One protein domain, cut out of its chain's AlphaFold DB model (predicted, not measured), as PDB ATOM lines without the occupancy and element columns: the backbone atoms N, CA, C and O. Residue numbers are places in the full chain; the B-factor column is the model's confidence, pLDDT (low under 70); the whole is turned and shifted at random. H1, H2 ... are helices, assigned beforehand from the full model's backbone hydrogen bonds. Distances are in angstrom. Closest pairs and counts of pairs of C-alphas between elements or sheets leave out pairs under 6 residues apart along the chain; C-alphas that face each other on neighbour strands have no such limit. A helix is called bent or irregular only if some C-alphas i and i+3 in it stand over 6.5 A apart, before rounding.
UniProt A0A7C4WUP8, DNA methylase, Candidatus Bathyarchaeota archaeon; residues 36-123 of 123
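This is residues 36 to 123 of the 123 residues of the protein "DNA methylase" of Candidatus Bathyarchaeota archaeon (UniProt A0A7C4WUP8). The model is an arch: its beam is a hairpin of the longest helix, H3, and the kinked helix H2, one leg is H1 at the far end of H2, and the other leg is the two short helices H4 and H5 at the far end of H3. A gap is left between the legs, with H1 apart from both H4 and H5. The printed part has 88 residues with five named helices, in the order H1, H2, H3, H4, H5, and no named strand; its class is all helix. The whole is compact, with a radius of gyration of the C-alphas of 13.4 A and spans of 37 by 27 by 20 A.

H3, residues 85 to 103, is 25.7 A long, from C-alpha 85 at (-41.189, -28.555, -29.560) to C-alpha 103 at (-63.394, -18.777, -20.972). H2, residues 61 to 78, measures 20.3 A and has a kink of 103 degrees near residue 69; it is irregular, with C-alphas 66 and 69 standing 9.1 A apart. H1, residues 43 to 55, is 18.4 A long and begins with C-alpha 43 at (-34.685, -22.663, -16.823). H4 is residues 106 to 112, 10.0 A. H5, residues 116 to 121, is 8.9 A long and ends with C-alpha 121 at (-58.464, -29.064, -13.705).

H2 and H3 form a helical hairpin and touch, the closest C-alphas being those of Pro 61 and Met 96, 4.8 A apart. Their lines stand at a shallow tilt of 11 degrees, opposite ways; the line of H2 is a rough one. H1 touches H2 at a steep tilt of 52 degrees, opposite ways, with residues 49 to 53 of H1 and 75 to 78 of H2 alone; the closest C-alphas, of Thr 49 and Leu 76, are 5.9 A apart. H1 is apart from H3. With residues 99 to 103 alone, H3 only just touches H4, and only at the corner, with 3 pairs of C-alphas within 8 A; the closest, of Tyr 103 and Leu 109, are 5.4 A apart. H3 and H4 run the same way at a steep tilt of 50 degrees. H4 and H5 are close but not clearly touching, about perpendicular at 78 degrees; their closest C-alphas, of Tyr 110 and Leu 119, are 6.5 A apart. H5 is apart from H3. Every O i to N i+4 pair is within hydrogen-bond range in H1, H3, H4 and H5, and 10 of 14 are in H2.

The two C-alphas farthest apart are those of Ser 78 and Ser 114, at 37.7 A. The printed part has no cut, and it ends at Leu 123, the chain's last residue. The links H1 to H2, H3 to H4 and H4 to H5 are tight, H2 to H3 is short, and no link is long. The mean pLDDT of the printed part is 96.6, and no printed residue is under 70.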
ATOM      1  N   LEU A  36     -43.774 -23.446 -20.510       97.88
ATOM      2  CA  LEU A  36     -42.410 -23.725 -20.976       97.88
ATOM      3  C   LEU A  36     -41.497 -24.233 -19.849       97.88
ATOM      4  O   LEU A  36     -40.576 -25.006 -20.102       97.88
ATOM      5  N   PHE A  37     -41.755 -23.848 -18.598       96.88
ATOM      6  CA  PHE A  37     -41.039 -24.388 -17.436       96.88
ATOM      7  C   PHE A  37     -41.525 -25.785 -17.016       96.88
ATOM      8  O   PHE A  37     -40.806 -26.491 -16.315       96.88
ATOM      9  N   ALA A  38     -42.720 -26.212 -17.436       93.75
ATOM     10  CA  ALA A  38     -43.361 -27.430 -16.932       93.75
ATOM     11  C   ALA A  38     -42.695 -28.750 -17.377       93.75
ATOM     12  O   ALA A  38     -43.005 -29.819 -16.844       93.75
ATOM     13  N   LYS A  39     -41.801 -28.729 -18.376       93.62
ATOM     14  CA  LYS A  39     -41.072 -29.926 -18.833       93.62
ATOM     15  C   LYS A  39     -39.729 -30.067 -18.117       93.62
ATOM     16  O   LYS A  39     -39.210 -29.131 -17.524       93.62
ATOM     17  N   ARG A  40     -39.119 -31.254 -18.223       95.25
ATOM     18  CA  ARG A  40     -37.735 -31.502 -17.777       95.25
ATOM     19  C   ARG A  40     -36.747 -30.789 -18.704       95.25
ATOM     20  O   ARG A  40     -36.117 -31.420 -19.552       95.25
ATOM     21  N   ILE A  41     -36.661 -29.474 -18.560       94.62
ATOM     22  CA  ILE A  41     -35.845 -28.576 -19.368       94.62
ATOM     23  C   ILE A  41     -35.136 -27.564 -18.467       94.62
ATOM     24  O   ILE A  41     -35.568 -27.326 -17.341       94.62
ATOM     25  N   SER A  42     -34.018 -26.994 -18.921       96.81
ATOM     26  CA  SER A  42     -33.329 -25.981 -18.122       96.81
ATOM     27  C   SER A  42     -34.117 -24.671 -18.103       96.81
ATOM     28  O   SER A  42     -34.727 -24.278 -19.102       96.81
ATOM     29  N   ALA A  43     -34.049 -23.966 -16.973       96.81
ATOM     30  CA  ALA A  43     -34.685 -22.663 -16.823       96.81
ATOM     31  C   ALA A  43     -34.200 -21.663 -17.887       96.81
ATOM     32  O   ALA A  43     -34.989 -20.872 -18.395       96.81
ATOM     33  N   ASP A  44     -32.926 -21.720 -18.278       97.69
ATOM     34  CA  ASP A  44     -32.379 -20.826 -19.301       97.69
ATOM     35  C   ASP A  44     -32.950 -21.091 -20.694       97.69
ATOM     36  O   ASP A  44     -33.229 -20.135 -21.419       97.69
ATOM     37  N   ILE A  45     -33.186 -22.360 -21.059       98.31
ATOM     38  CA  ILE A  45     -33.863 -22.688 -22.318       98.31
ATOM     39  C   ILE A  45     -35.305 -22.180 -22.268       98.31
ATOM     40  O   ILE A  45     -35.711 -21.472 -23.180       98.31
ATOM     41  N   ALA A  46     -36.049 -22.448 -21.190       98.31
ATOM     42  CA  ALA A  46     -37.422 -21.959 -21.047       98.31
ATOM     43  C   ALA A  46     -37.506 -20.423 -21.144       98.31
ATOM     44  O   ALA A  46     -38.307 -19.899 -21.917       98.31
ATOM     45  N   LYS A  47     -36.622 -19.691 -20.445       98.38
ATOM     46  CA  LYS A  47     -36.532 -18.220 -20.523       98.38
ATOM     47  C   LYS A  47     -36.188 -17.733 -21.932       98.38
ATOM     48  O   LYS A  47     -36.761 -16.751 -22.397       98.38
ATOM     49  N   ARG A  48     -35.238 -18.378 -22.616       98.56
ATOM     50  CA  ARG A  48     -34.854 -18.016 -23.990       98.56
ATOM     51  C   ARG A  48     -36.001 -18.262 -24.964       98.56
ATOM     52  O   ARG A  48     -36.336 -17.359 -25.719       98.56
ATOM     53  N   THR A  49     -36.633 -19.430 -24.908       98.62
ATOM     54  CA  THR A  49     -37.815 -19.759 -25.712       98.62
ATOM     55  C   THR A  49     -38.953 -18.780 -25.454       98.62
ATOM     56  O   THR A  49     -39.542 -18.275 -26.400       98.62
ATOM     57  N   TYR A  50     -39.214 -18.428 -24.195       98.69
ATOM     58  CA  TYR A  50     -40.208 -17.415 -23.856       98.69
ATOM     59  C   TYR A  50     -39.913 -16.064 -24.534       98.69
ATOM     60  O   TYR A  50     -40.805 -15.483 -25.145       98.69
ATOM     61  N   ARG A  51     -38.660 -15.588 -24.511       98.69
ATOM     62  CA  ARG A  51     -38.282 -14.347 -25.216       98.69
ATOM     63  C   ARG A  51     -38.519 -14.439 -26.723       98.69
ATOM     64  O   ARG A  51     -39.000 -13.470 -27.297       98.69
ATOM     65  N   ARG A  52     -38.289 -15.604 -27.342       98.81
ATOM     66  CA  ARG A  52     -38.634 -15.831 -28.757       98.81
ATOM     67  C   ARG A  52     -40.137 -15.676 -29.006       98.81
ATOM     68  O   ARG A  52     -40.511 -15.027 -29.968       98.81
ATOM     69  N   PHE A  53     -41.007 -16.174 -28.126       98.69
ATOM     70  CA  PHE A  53     -42.456 -15.933 -28.250       98.69
ATOM     71  C   PHE A  53     -42.811 -14.442 -28.174       98.69
ATOM     72  O   PHE A  53     -43.654 -13.980 -28.936       98.69
ATOM     73  N   ILE A  54     -42.154 -13.682 -27.292       98.56
ATOM     74  CA  ILE A  54     -42.352 -12.228 -27.176       98.56
ATOM     75  C   ILE A  54     -41.919 -11.506 -28.457       98.56
ATOM     76  O   ILE A  54     -42.666 -10.681 -28.973       98.56
ATOM     77  N   GLU A  55     -40.731 -11.829 -28.974       98.50
ATOM     78  CA  GLU A  55     -40.170 -11.241 -30.199       98.50
ATOM     79  C   GLU A  55     -41.052 -11.498 -31.428       98.50
ATOM     80  O   GLU A  55     -41.155 -10.647 -32.306       98.50
ATOM     81  N   GLU A  56     -41.721 -12.649 -31.461       98.31
ATOM     82  CA  GLU A  56     -42.602 -13.071 -32.552       98.31
ATOM     83  C   GLU A  56     -44.069 -12.646 -32.340       98.31
ATOM     84  O   GLU A  56     -44.938 -12.996 -33.135       98.31
ATOM     85  N   GLY A  57     -44.374 -11.906 -31.266       98.19
ATOM     86  CA  GLY A  57     -45.729 -11.426 -30.967       98.19
ATOM     87  C   GLY A  57     -46.716 -12.514 -30.523       98.19
ATOM     88  O   GLY A  57     -47.923 -12.287 -30.502       98.19
ATOM     89  N   LEU A  58     -46.229 -13.692 -30.130       98.50
ATOM     90  CA  LEU A  58     -47.030 -14.856 -29.740       98.50
ATOM     91  C   LEU A  58     -47.432 -14.798 -28.262       98.50
ATOM     92  O   LEU A  58     -47.141 -15.699 -27.475       98.50
ATOM     93  N   THR A  59     -48.071 -13.699 -27.863       97.12
ATOM     94  CA  THR A  59     -48.325 -13.366 -26.451       97.12
ATOM     95  C   THR A  59     -49.802 -13.269 -26.101       97.12
ATOM     96  O   THR A  59     -50.137 -12.720 -25.056       97.12
ATOM     97  N   THR A  60     -50.686 -13.771 -26.959       97.44
ATOM     98  CA  THR A  60     -52.128 -13.881 -26.707       97.44
ATOM     99  C   THR A  60     -52.644 -15.224 -27.228       97.44
ATOM    100  O   THR A  60     -51.997 -15.818 -28.101       97.44
ATOM    101  N   PRO A  61     -53.793 -15.724 -26.732       97.06
ATOM    102  CA  PRO A  61     -54.414 -16.928 -27.282       97.06
ATOM    103  C   PRO A  61     -54.643 -16.821 -28.792       97.06
ATOM    104  O   PRO A  61     -54.335 -17.751 -29.530       97.06
ATOM    105  N   GLU A  62     -55.120 -15.669 -29.265       97.25
ATOM    106  CA  GLU A  62     -55.400 -15.405 -30.676       97.25
ATOM    107  C   GLU A  62     -54.135 -15.483 -31.525       97.25
ATOM    108  O   GLU A  62     -54.114 -16.236 -32.494       97.25
ATOM    109  N   ALA A  63     -53.068 -14.780 -31.133       98.12
ATOM    110  CA  ALA A  63     -51.818 -14.761 -31.888       98.12
ATOM    111  C   ALA A  63     -51.187 -16.160 -31.979       98.12
ATOM    112  O   ALA A  63     -50.681 -16.557 -33.027       98.12
ATOM    113  N   ILE A  64     -51.253 -16.938 -30.892       98.19
ATOM    114  CA  ILE A  64     -50.746 -18.316 -30.859       98.19
ATOM    115  C   ILE A  64     -51.562 -19.227 -31.789       98.19
ATOM    116  O   ILE A  64     -50.983 -20.040 -32.509       98.19
ATOM    117  N   LEU A  65     -52.893 -19.101 -31.794       97.94
ATOM    118  CA  LEU A  65     -53.764 -19.894 -32.667       97.94
ATOM    119  C   LEU A  65     -53.604 -19.509 -34.146       97.94
ATOM    120  O   LEU A  65     -53.583 -20.387 -35.009       97.94
ATOM    121  N   GLU A  66     -53.449 -18.218 -34.443       98.25
ATOM    122  CA  GLU A  66     -53.241 -17.700 -35.801       98.25
ATOM    123  C   GLU A  66     -51.893 -18.114 -36.402       98.25
ATOM    124  O   GLU A  66     -51.819 -18.377 -37.604       98.25
ATOM    125  N   ALA A  67     -50.846 -18.225 -35.577       97.62
ATOM    126  CA  ALA A  67     -49.517 -18.659 -36.005       97.62
ATOM    127  C   ALA A  67     -49.488 -20.108 -36.522       97.62
ATOM    128  O   ALA A  67     -48.667 -20.431 -37.379       97.62
ATOM    129  N   LYS A  68     -50.424 -20.952 -36.061       95.19
ATOM    130  CA  LYS A  68     -50.523 -22.390 -36.370       95.19
ATOM    131  C   LYS A  68     -49.330 -23.210 -35.874       95.19
ATOM    132  O   LYS A  68     -48.302 -22.696 -35.437       95.19
ATOM    133  N   TRP A  69     -49.503 -24.526 -35.918       98.50
ATOM    134  CA  TRP A  69     -48.600 -25.493 -35.304       98.50
ATOM    135  C   TRP A  69     -47.158 -25.371 -35.807       98.50
ATOM    136  O   TRP A  69     -46.232 -25.328 -34.998       98.50
ATOM    137  N   GLU A  70     -46.969 -25.255 -37.123       98.50
ATOM    138  CA  GLU A  70     -45.650 -25.210 -37.758       98.50
ATOM    139  C   GLU A  70     -44.834 -24.015 -37.259       98.50
ATOM    140  O   GLU A  70     -43.671 -24.167 -36.885       98.50
ATOM    141  N   ARG A  71     -45.460 -22.834 -37.153       98.50
ATOM    142  CA  ARG A  71     -44.770 -21.641 -36.661       98.50
ATOM    143  C   ARG A  71     -44.393 -21.772 -35.193       98.50
ATOM    144  O   ARG A  71     -43.305 -21.357 -34.804       98.50
ATOM    145  N   LEU A  72     -45.267 -22.351 -34.370       98.75
ATOM    146  CA  LEU A  72     -44.953 -22.584 -32.960       98.75
ATOM    147  C   LEU A  72     -43.749 -23.514 -32.814       98.75
ATOM    148  O   LEU A  72     -42.882 -23.242 -31.987       98.75
ATOM    149  N   VAL A  73     -43.668 -24.567 -33.628       98.81
ATOM    150  CA  VAL A  73     -42.512 -25.472 -33.659       98.81
ATOM    151  C   VAL A  73     -41.231 -24.721 -34.020       98.81
ATOM    152  O   VAL A  73     -40.257 -24.830 -33.283       98.81
ATOM    153  N   GLU A  74     -41.238 -23.899 -35.072       98.69
ATOM    154  CA  GLU A  74     -40.071 -23.089 -35.458       98.69
ATOM    155  C   GLU A  74     -39.603 -22.157 -34.330       98.69
ATOM    156  O   GLU A  74     -38.407 -22.038 -34.047       98.69
ATOM    157  N   VAL A  75     -40.541 -21.496 -33.648       98.75
ATOM    158  CA  VAL A  75     -40.217 -20.585 -32.542       98.75
ATOM    159  C   VAL A  75     -39.665 -21.360 -31.343       98.75
ATOM    160  O   VAL A  75     -38.658 -20.945 -30.759       98.75
ATOM    161  N   LEU A  76     -40.267 -22.503 -31.005       98.69
ATOM    162  CA  LEU A  76     -39.801 -23.402 -29.946       98.69
ATOM    163  C   LEU A  76     -38.381 -23.914 -30.234       98.69
ATOM    164  O   LEU A  76     -37.513 -23.816 -29.358       98.69
ATOM    165  N   ASP A  77     -38.126 -24.388 -31.452       98.38
ATOM    166  CA  ASP A  77     -36.815 -24.858 -31.910       98.38
ATOM    167  C   ASP A  77     -35.762 -23.741 -31.855       98.38
ATOM    168  O   ASP A  77     -34.703 -23.925 -31.252       98.38
ATOM    169  N   SER A  78     -36.095 -22.527 -32.318       98.38
ATOM    170  CA  SER A  78     -35.194 -21.361 -32.239       98.38
ATOM    171  C   SER A  78     -34.823 -20.973 -30.799       98.38
ATOM    172  O   SER A  78     -33.757 -20.414 -30.537       98.38
ATOM    173  N   GLY A  79     -35.688 -21.300 -29.833       97.69
ATOM    174  CA  GLY A  79     -35.425 -21.154 -28.404       97.69
ATOM    175  C   GLY A  79     -34.582 -22.289 -27.805       97.69
ATOM    176  O   GLY A  79     -34.158 -22.201 -26.651       97.69
ATOM    177  N   GLY A  80     -34.290 -23.342 -28.568       97.75
ATOM    178  CA  GLY A  80     -33.606 -24.561 -28.138       97.75
ATOM    179  C   GLY A  80     -34.517 -25.558 -27.419       97.75
ATOM    180  O   GLY A  80     -34.029 -26.373 -26.637       97.75
ATOM    181  N   TYR A  81     -35.830 -25.496 -27.660       97.69
ATOM    182  CA  TYR A  81     -36.840 -26.388 -27.076       97.69
ATOM    183  C   TYR A  81     -37.021 -27.699 -27.881       97.69
ATOM    184  O   TYR A  81     -38.010 -28.405 -27.702       97.69
ATOM    185  N   VAL A  82     -36.044 -28.055 -28.725       97.38
ATOM    186  CA  VAL A  82     -36.056 -29.132 -29.744       97.38
ATOM    187  C   VAL A  82     -36.594 -30.480 -29.251       97.38
ATOM    188  O   VAL A  82     -37.261 -31.213 -29.963       97.38
ATOM    189  N   ARG A  83     -36.315 -30.854 -27.996       97.25
ATOM    190  CA  ARG A  83     -36.751 -32.153 -27.452       97.25
ATOM    191  C   ARG A  83     -38.275 -32.278 -27.348       97.25
ATOM    192  O   ARG A  83     -38.801 -33.391 -27.321       97.25
ATOM    193  N   TYR A  84     -38.958 -31.156 -27.164       98.12
ATOM    194  CA  TYR A  84     -40.363 -31.108 -26.776       98.12
ATOM    195  C   TYR A  84     -41.190 -30.175 -27.662       98.12
ATOM    196  O   TYR A  84     -42.387 -30.054 -27.408       98.12
ATOM    197  N   ASP A  85     -40.585 -29.539 -28.661       98.06
ATOM    198  CA  ASP A  85     -41.189 -28.555 -29.560       98.06
ATOM    199  C   ASP A  85     -42.546 -29.013 -30.115       98.06
ATOM    200  O   ASP A  85     -43.550 -28.344 -29.891       98.06
ATOM    201  N   PHE A  86     -42.636 -30.207 -30.697       98.44
ATOM    202  CA  PHE A  86     -43.864 -30.731 -31.291       98.44
ATOM    203  C   PHE A  86     -44.950 -30.922 -30.230       98.44
ATOM    204  O   PHE A  86     -46.087 -30.481 -30.388       98.44
ATOM    205  N   SER A  87     -44.590 -31.554 -29.107       98.00
ATOM    206  CA  SER A  87     -45.530 -31.818 -28.012       98.00
ATOM    207  C   SER A  87     -46.009 -30.535 -27.331       98.00
ATOM    208  O   SER A  87     -47.168 -30.442 -26.926       98.00
ATOM    209  N   THR A  88     -45.132 -29.537 -27.218       98.12
ATOM    210  CA  THR A  88     -45.443 -28.245 -26.612       98.12
ATOM    211  C   THR A  88     -46.264 -27.384 -27.560       98.12
ATOM    212  O   THR A  88     -47.225 -26.784 -27.094       98.12
ATOM    213  N   ALA A  89     -45.979 -27.379 -28.865       98.56
ATOM    214  CA  ALA A  89     -46.808 -26.716 -29.870       98.56
ATOM    215  C   ALA A  89     -48.242 -27.265 -29.853       98.56
ATOM    216  O   ALA A  89     -49.195 -26.501 -29.715       98.56
ATOM    217  N   THR A  90     -48.403 -28.594 -29.877       98.44
ATOM    218  CA  THR A  90     -49.724 -29.239 -29.785       98.44
ATOM    219  C   THR A  90     -50.451 -28.870 -28.492       98.44
ATOM    220  O   THR A  90     -51.635 -28.537 -28.516       98.44
ATOM    221  N   ASN A  91     -49.752 -28.903 -27.351       97.44
ATOM    222  CA  ASN A  91     -50.363 -28.561 -26.069       97.44
ATOM    223  C   ASN A  91     -50.740 -27.075 -25.979       97.44
ATOM    224  O   ASN A  91     -51.814 -26.764 -25.474       97.44
ATOM    225  N   LEU A  92     -49.897 -26.171 -26.486       97.88
ATOM    226  CA  LEU A  92     -50.188 -24.737 -26.533       97.88
ATOM    227  C   LEU A  92     -51.441 -24.468 -27.359       97.88
ATOM    228  O   LEU A  92     -52.339 -23.802 -26.862       97.88
ATOM    229  N   MET A  93     -51.553 -25.036 -28.562       98.12
ATOM    230  CA  MET A  93     -52.754 -24.860 -29.382       98.12
ATOM    231  C   MET A  93     -54.017 -25.335 -28.661       98.12
ATOM    232  O   MET A  93     -54.996 -24.600 -28.610       98.12
ATOM    233  N   ARG A  94     -53.982 -26.527 -28.046       97.44
ATOM    234  CA  ARG A  94     -55.119 -27.051 -27.273       97.44
ATOM    235  C   ARG A  94     -55.513 -26.106 -26.136       97.44
ATOM    236  O   ARG A  94     -56.688 -25.784 -25.999       97.44
ATOM    237  N   ILE A  95     -54.537 -25.672 -25.339       96.56
ATOM    238  CA  ILE A  95     -54.761 -24.782 -24.194       96.56
ATOM    239  C   ILE A  95     -55.337 -23.441 -24.654       96.56
ATOM    240  O   ILE A  95     -56.299 -22.965 -24.059       96.56
ATOM    241  N   MET A  96     -54.781 -22.834 -25.708       97.31
ATOM    242  CA  MET A  96     -55.258 -21.538 -26.199       97.31
ATOM    243  C   MET A  96     -56.657 -21.633 -26.805       97.31
ATOM    244  O   MET A  96     -57.469 -20.740 -26.577       97.31
ATOM    245  N   GLU A  97     -56.966 -22.721 -27.514       96.31
ATOM    246  CA  GLU A  97     -58.308 -22.978 -28.047       96.31
ATOM    247  C   GLU A  97     -59.323 -23.130 -26.909       96.31
ATOM    248  O   GLU A  97     -60.379 -22.500 -26.918       96.31
ATOM    249  N   GLU A  98     -58.998 -23.923 -25.888       94.62
ATOM    250  CA  GLU A  98     -59.857 -24.124 -24.722       94.62
ATOM    251  C   GLU A  98     -60.063 -22.829 -23.932       94.62
ATOM    252  O   GLU A  98     -61.197 -22.489 -23.580       94.62
ATOM    253  N   LEU A  99     -58.988 -22.067 -23.719       95.81
ATOM    254  CA  LEU A  99     -59.044 -20.784 -23.035       95.81
ATOM    255  C   LEU A  99     -59.936 -19.796 -23.789       95.81
ATOM    256  O   LEU A  99     -60.839 -19.213 -23.194       95.81
ATOM    257  N   LYS A 100     -59.739 -19.660 -25.103       94.88
ATOM    258  CA  LYS A 100     -60.507 -18.749 -25.957       94.88
ATOM    259  C   LYS A 100     -61.981 -19.143 -26.048       94.88
ATOM    260  O   LYS A 100     -62.850 -18.293 -25.893       94.88
ATOM    261  N   THR A 101     -62.276 -20.422 -26.280       95.00
ATOM    262  CA  THR A 101     -63.649 -20.885 -26.556       95.00
ATOM    263  C   THR A 101     -64.512 -21.024 -25.308       95.00
ATOM    264  O   THR A 101     -65.697 -20.698 -25.355       95.00
ATOM    265  N   LYS A 102     -63.955 -21.501 -24.187       94.56
ATOM    266  CA  LYS A 102     -64.731 -21.739 -22.956       94.56
ATOM    267  C   LYS A 102     -64.716 -20.554 -22.001       94.56
ATOM    268  O   LYS A 102     -65.676 -20.358 -21.250       94.56
ATOM    269  N   TYR A 103     -63.627 -19.791 -21.995       94.19
ATOM    270  CA  TYR A 103     -63.394 -18.777 -20.972       94.19
ATOM    271  C   TYR A 103     -63.143 -17.379 -21.526       94.19
ATOM    272  O   TYR A 103     -63.279 -16.442 -20.764       94.19
ATOM    273  N   GLY A 104     -62.775 -17.204 -22.794       93.56
ATOM    274  CA  GLY A 104     -62.425 -15.904 -23.377       93.56
ATOM    275  C   GLY A 104     -61.064 -15.355 -22.926       93.56
ATOM    276  O   GLY A 104     -60.309 -14.847 -23.749       93.56
ATOM    277  N   SER A 105     -60.709 -15.477 -21.643       93.94
ATOM    278  CA  SER A 105     -59.420 -15.024 -21.110       93.94
ATOM    279  C   SER A 105     -58.957 -15.814 -19.881       93.94
ATOM    280  O   SER A 105     -59.739 -16.501 -19.221       93.94
ATOM    281  N   LEU A 106     -57.668 -15.677 -19.541       95.69
ATOM    282  CA  LEU A 106     -57.092 -16.229 -18.306       95.69
ATOM    283  C   LEU A 106     -57.752 -15.646 -17.050       95.69
ATOM    284  O   LEU A 106     -57.974 -16.364 -16.080       95.69
ATOM    285  N   GLU A 107     -58.103 -14.362 -17.081       95.50
ATOM    286  CA  GLU A 107     -58.751 -13.682 -15.958       95.50
ATOM    287  C   GLU A 107     -60.176 -14.204 -15.731       95.50
ATOM    288  O   GLU A 107     -60.592 -14.403 -14.594       95.50
ATOM    289  N   GLU A 108     -60.914 -14.492 -16.806       95.38
ATOM    290  CA  GLU A 108     -62.239 -15.107 -16.709       95.38
ATOM    291  C   GLU A 108     -62.185 -16.553 -16.219       95.38
ATOM    292  O   GLU A 108     -63.040 -16.964 -15.430       95.38
ATOM    293  N   LEU A 109     -61.192 -17.329 -16.664       95.50
ATOM    294  CA  LEU A 109     -60.936 -18.656 -16.111       95.50
ATOM    295  C   LEU A 109     -60.667 -18.560 -14.602       95.50
ATOM    296  O   LEU A 109     -61.298 -19.275 -13.826       95.50
ATOM    297  N   TYR A 110     -59.782 -17.649 -14.189       95.31
ATOM    298  CA  TYR A 110     -59.467 -17.418 -12.781       95.31
ATOM    299  C   TYR A 110     -60.705 -17.018 -11.967       95.31
ATOM    300  O   TYR A 110     -60.955 -17.600 -10.918       95.31
ATOM    301  N   ALA A 111     -61.530 -16.098 -12.473       95.81
ATOM    302  CA  ALA A 111     -62.751 -15.654 -11.799       95.81
ATOM    303  C   ALA A 111     -63.810 -16.764 -11.646       95.81
ATOM    304  O   ALA A 111     -64.629 -16.713 -10.728       95.81
ATOM    305  N   LYS A 112     -63.818 -17.756 -12.547       95.50
ATOM    306  CA  LYS A 112     -64.733 -18.912 -12.511       95.50
ATOM    307  C   LYS A 112     -64.196 -20.080 -11.680       95.50
ATOM    308  O   LYS A 112     -64.972 -20.984 -11.361       95.50
ATOM    309  N   ALA A 113     -62.903 -20.093 -11.366       96.50
ATOM    310  CA  ALA A 113     -62.288 -21.131 -10.554       96.50
ATOM    311  C   ALA A 113     -62.544 -20.879  -9.062       96.50
ATOM    312  O   ALA A 113     -62.413 -19.758  -8.572       96.50
ATOM    313  N   SER A 114     -62.898 -21.927  -8.319       96.00
ATOM    314  CA  SER A 114     -63.129 -21.826  -6.867       96.00
ATOM    315  C   SER A 114     -61.862 -22.008  -6.028       96.00
ATOM    316  O   SER A 114     -61.831 -21.616  -4.861       96.00
ATOM    317  N   SER A 115     -60.815 -22.596  -6.609       96.19
ATOM    318  CA  SER A 115     -59.511 -22.803  -5.985       96.19
ATOM    319  C   SER A 115     -58.411 -22.932  -7.052       96.19
ATOM    320  O   SER A 115     -58.728 -23.121  -8.231       96.19
ATOM    321  N   PRO A 116     -57.122 -22.858  -6.673       92.56
ATOM    322  CA  PRO A 116     -56.018 -23.150  -7.590       92.56
ATOM    323  C   PRO A 116     -56.132 -24.536  -8.245       92.56
ATOM    324  O   PRO A 116     -55.921 -24.671  -9.445       92.56
ATOM    325  N   GLU A 117     -56.553 -25.554  -7.495       94.88
ATOM    326  CA  GLU A 117     -56.736 -26.918  -8.007       94.88
ATOM    327  C   GLU A 117     -57.910 -27.016  -8.991       94.88
ATOM    328  O   GLU A 117     -57.855 -27.793  -9.945       94.88
ATOM    329  N   ASP A 118     -58.984 -26.245  -8.776       94.94
ATOM    330  CA  ASP A 118     -60.091 -26.146  -9.734       94.94
ATOM    331  C   ASP A 118     -59.642 -25.450 -11.027       94.94
ATOM    332  O   ASP A 118     -60.010 -25.886 -12.116       94.94
ATOM    333  N   LEU A 119     -58.799 -24.415 -10.925       92.75
ATOM    334  CA  LEU A 119     -58.210 -23.740 -12.083       92.75
ATOM    335  C   LEU A 119     -57.372 -24.710 -12.920       92.75
ATOM    336  O   LEU A 119     -57.543 -24.767 -14.136       92.75
ATOM    337  N   GLU A 120     -56.506 -25.498 -12.280       89.62
ATOM    338  CA  GLU A 120     -55.667 -26.488 -12.967       89.62
ATOM    339  C   GLU A 120     -56.491 -27.561 -13.687       89.62
ATOM    340  O   GLU A 120     -56.157 -27.934 -14.804       89.62
ATOM    341  N   ARG A 121     -57.590 -28.041 -13.090       91.44
ATOM    342  CA  ARG A 121     -58.464 -29.064 -13.705       91.44
ATOM    343  C   ARG A 121     -59.252 -28.565 -14.916       91.44
ATOM    344  O   ARG A 121     -59.811 -29.377 -15.651       91.44
ATOM    345  N   ARG A 122     -59.368 -27.249 -15.075       88.94
ATOM    346  CA  ARG A 122     -60.126 -26.591 -16.144       88.94
ATOM    347  C   ARG A 122     -59.302 -26.345 -17.416       88.94
ATOM    348  O   ARG A 122     -59.887 -25.842 -18.377       88.94
ATOM    349  N   LEU A 123     -58.005 -26.679 -17.405       80.50
ATOM    350  CA  LEU A 123     -57.005 -26.528 -18.478       80.50
ATOM    351  C   LEU A 123     -56.375 -27.881 -18.864       80.50
ATOM    352  O   LEU A 123     -55.900 -28.025 -20.024       80.50
TER     353      LEU A 123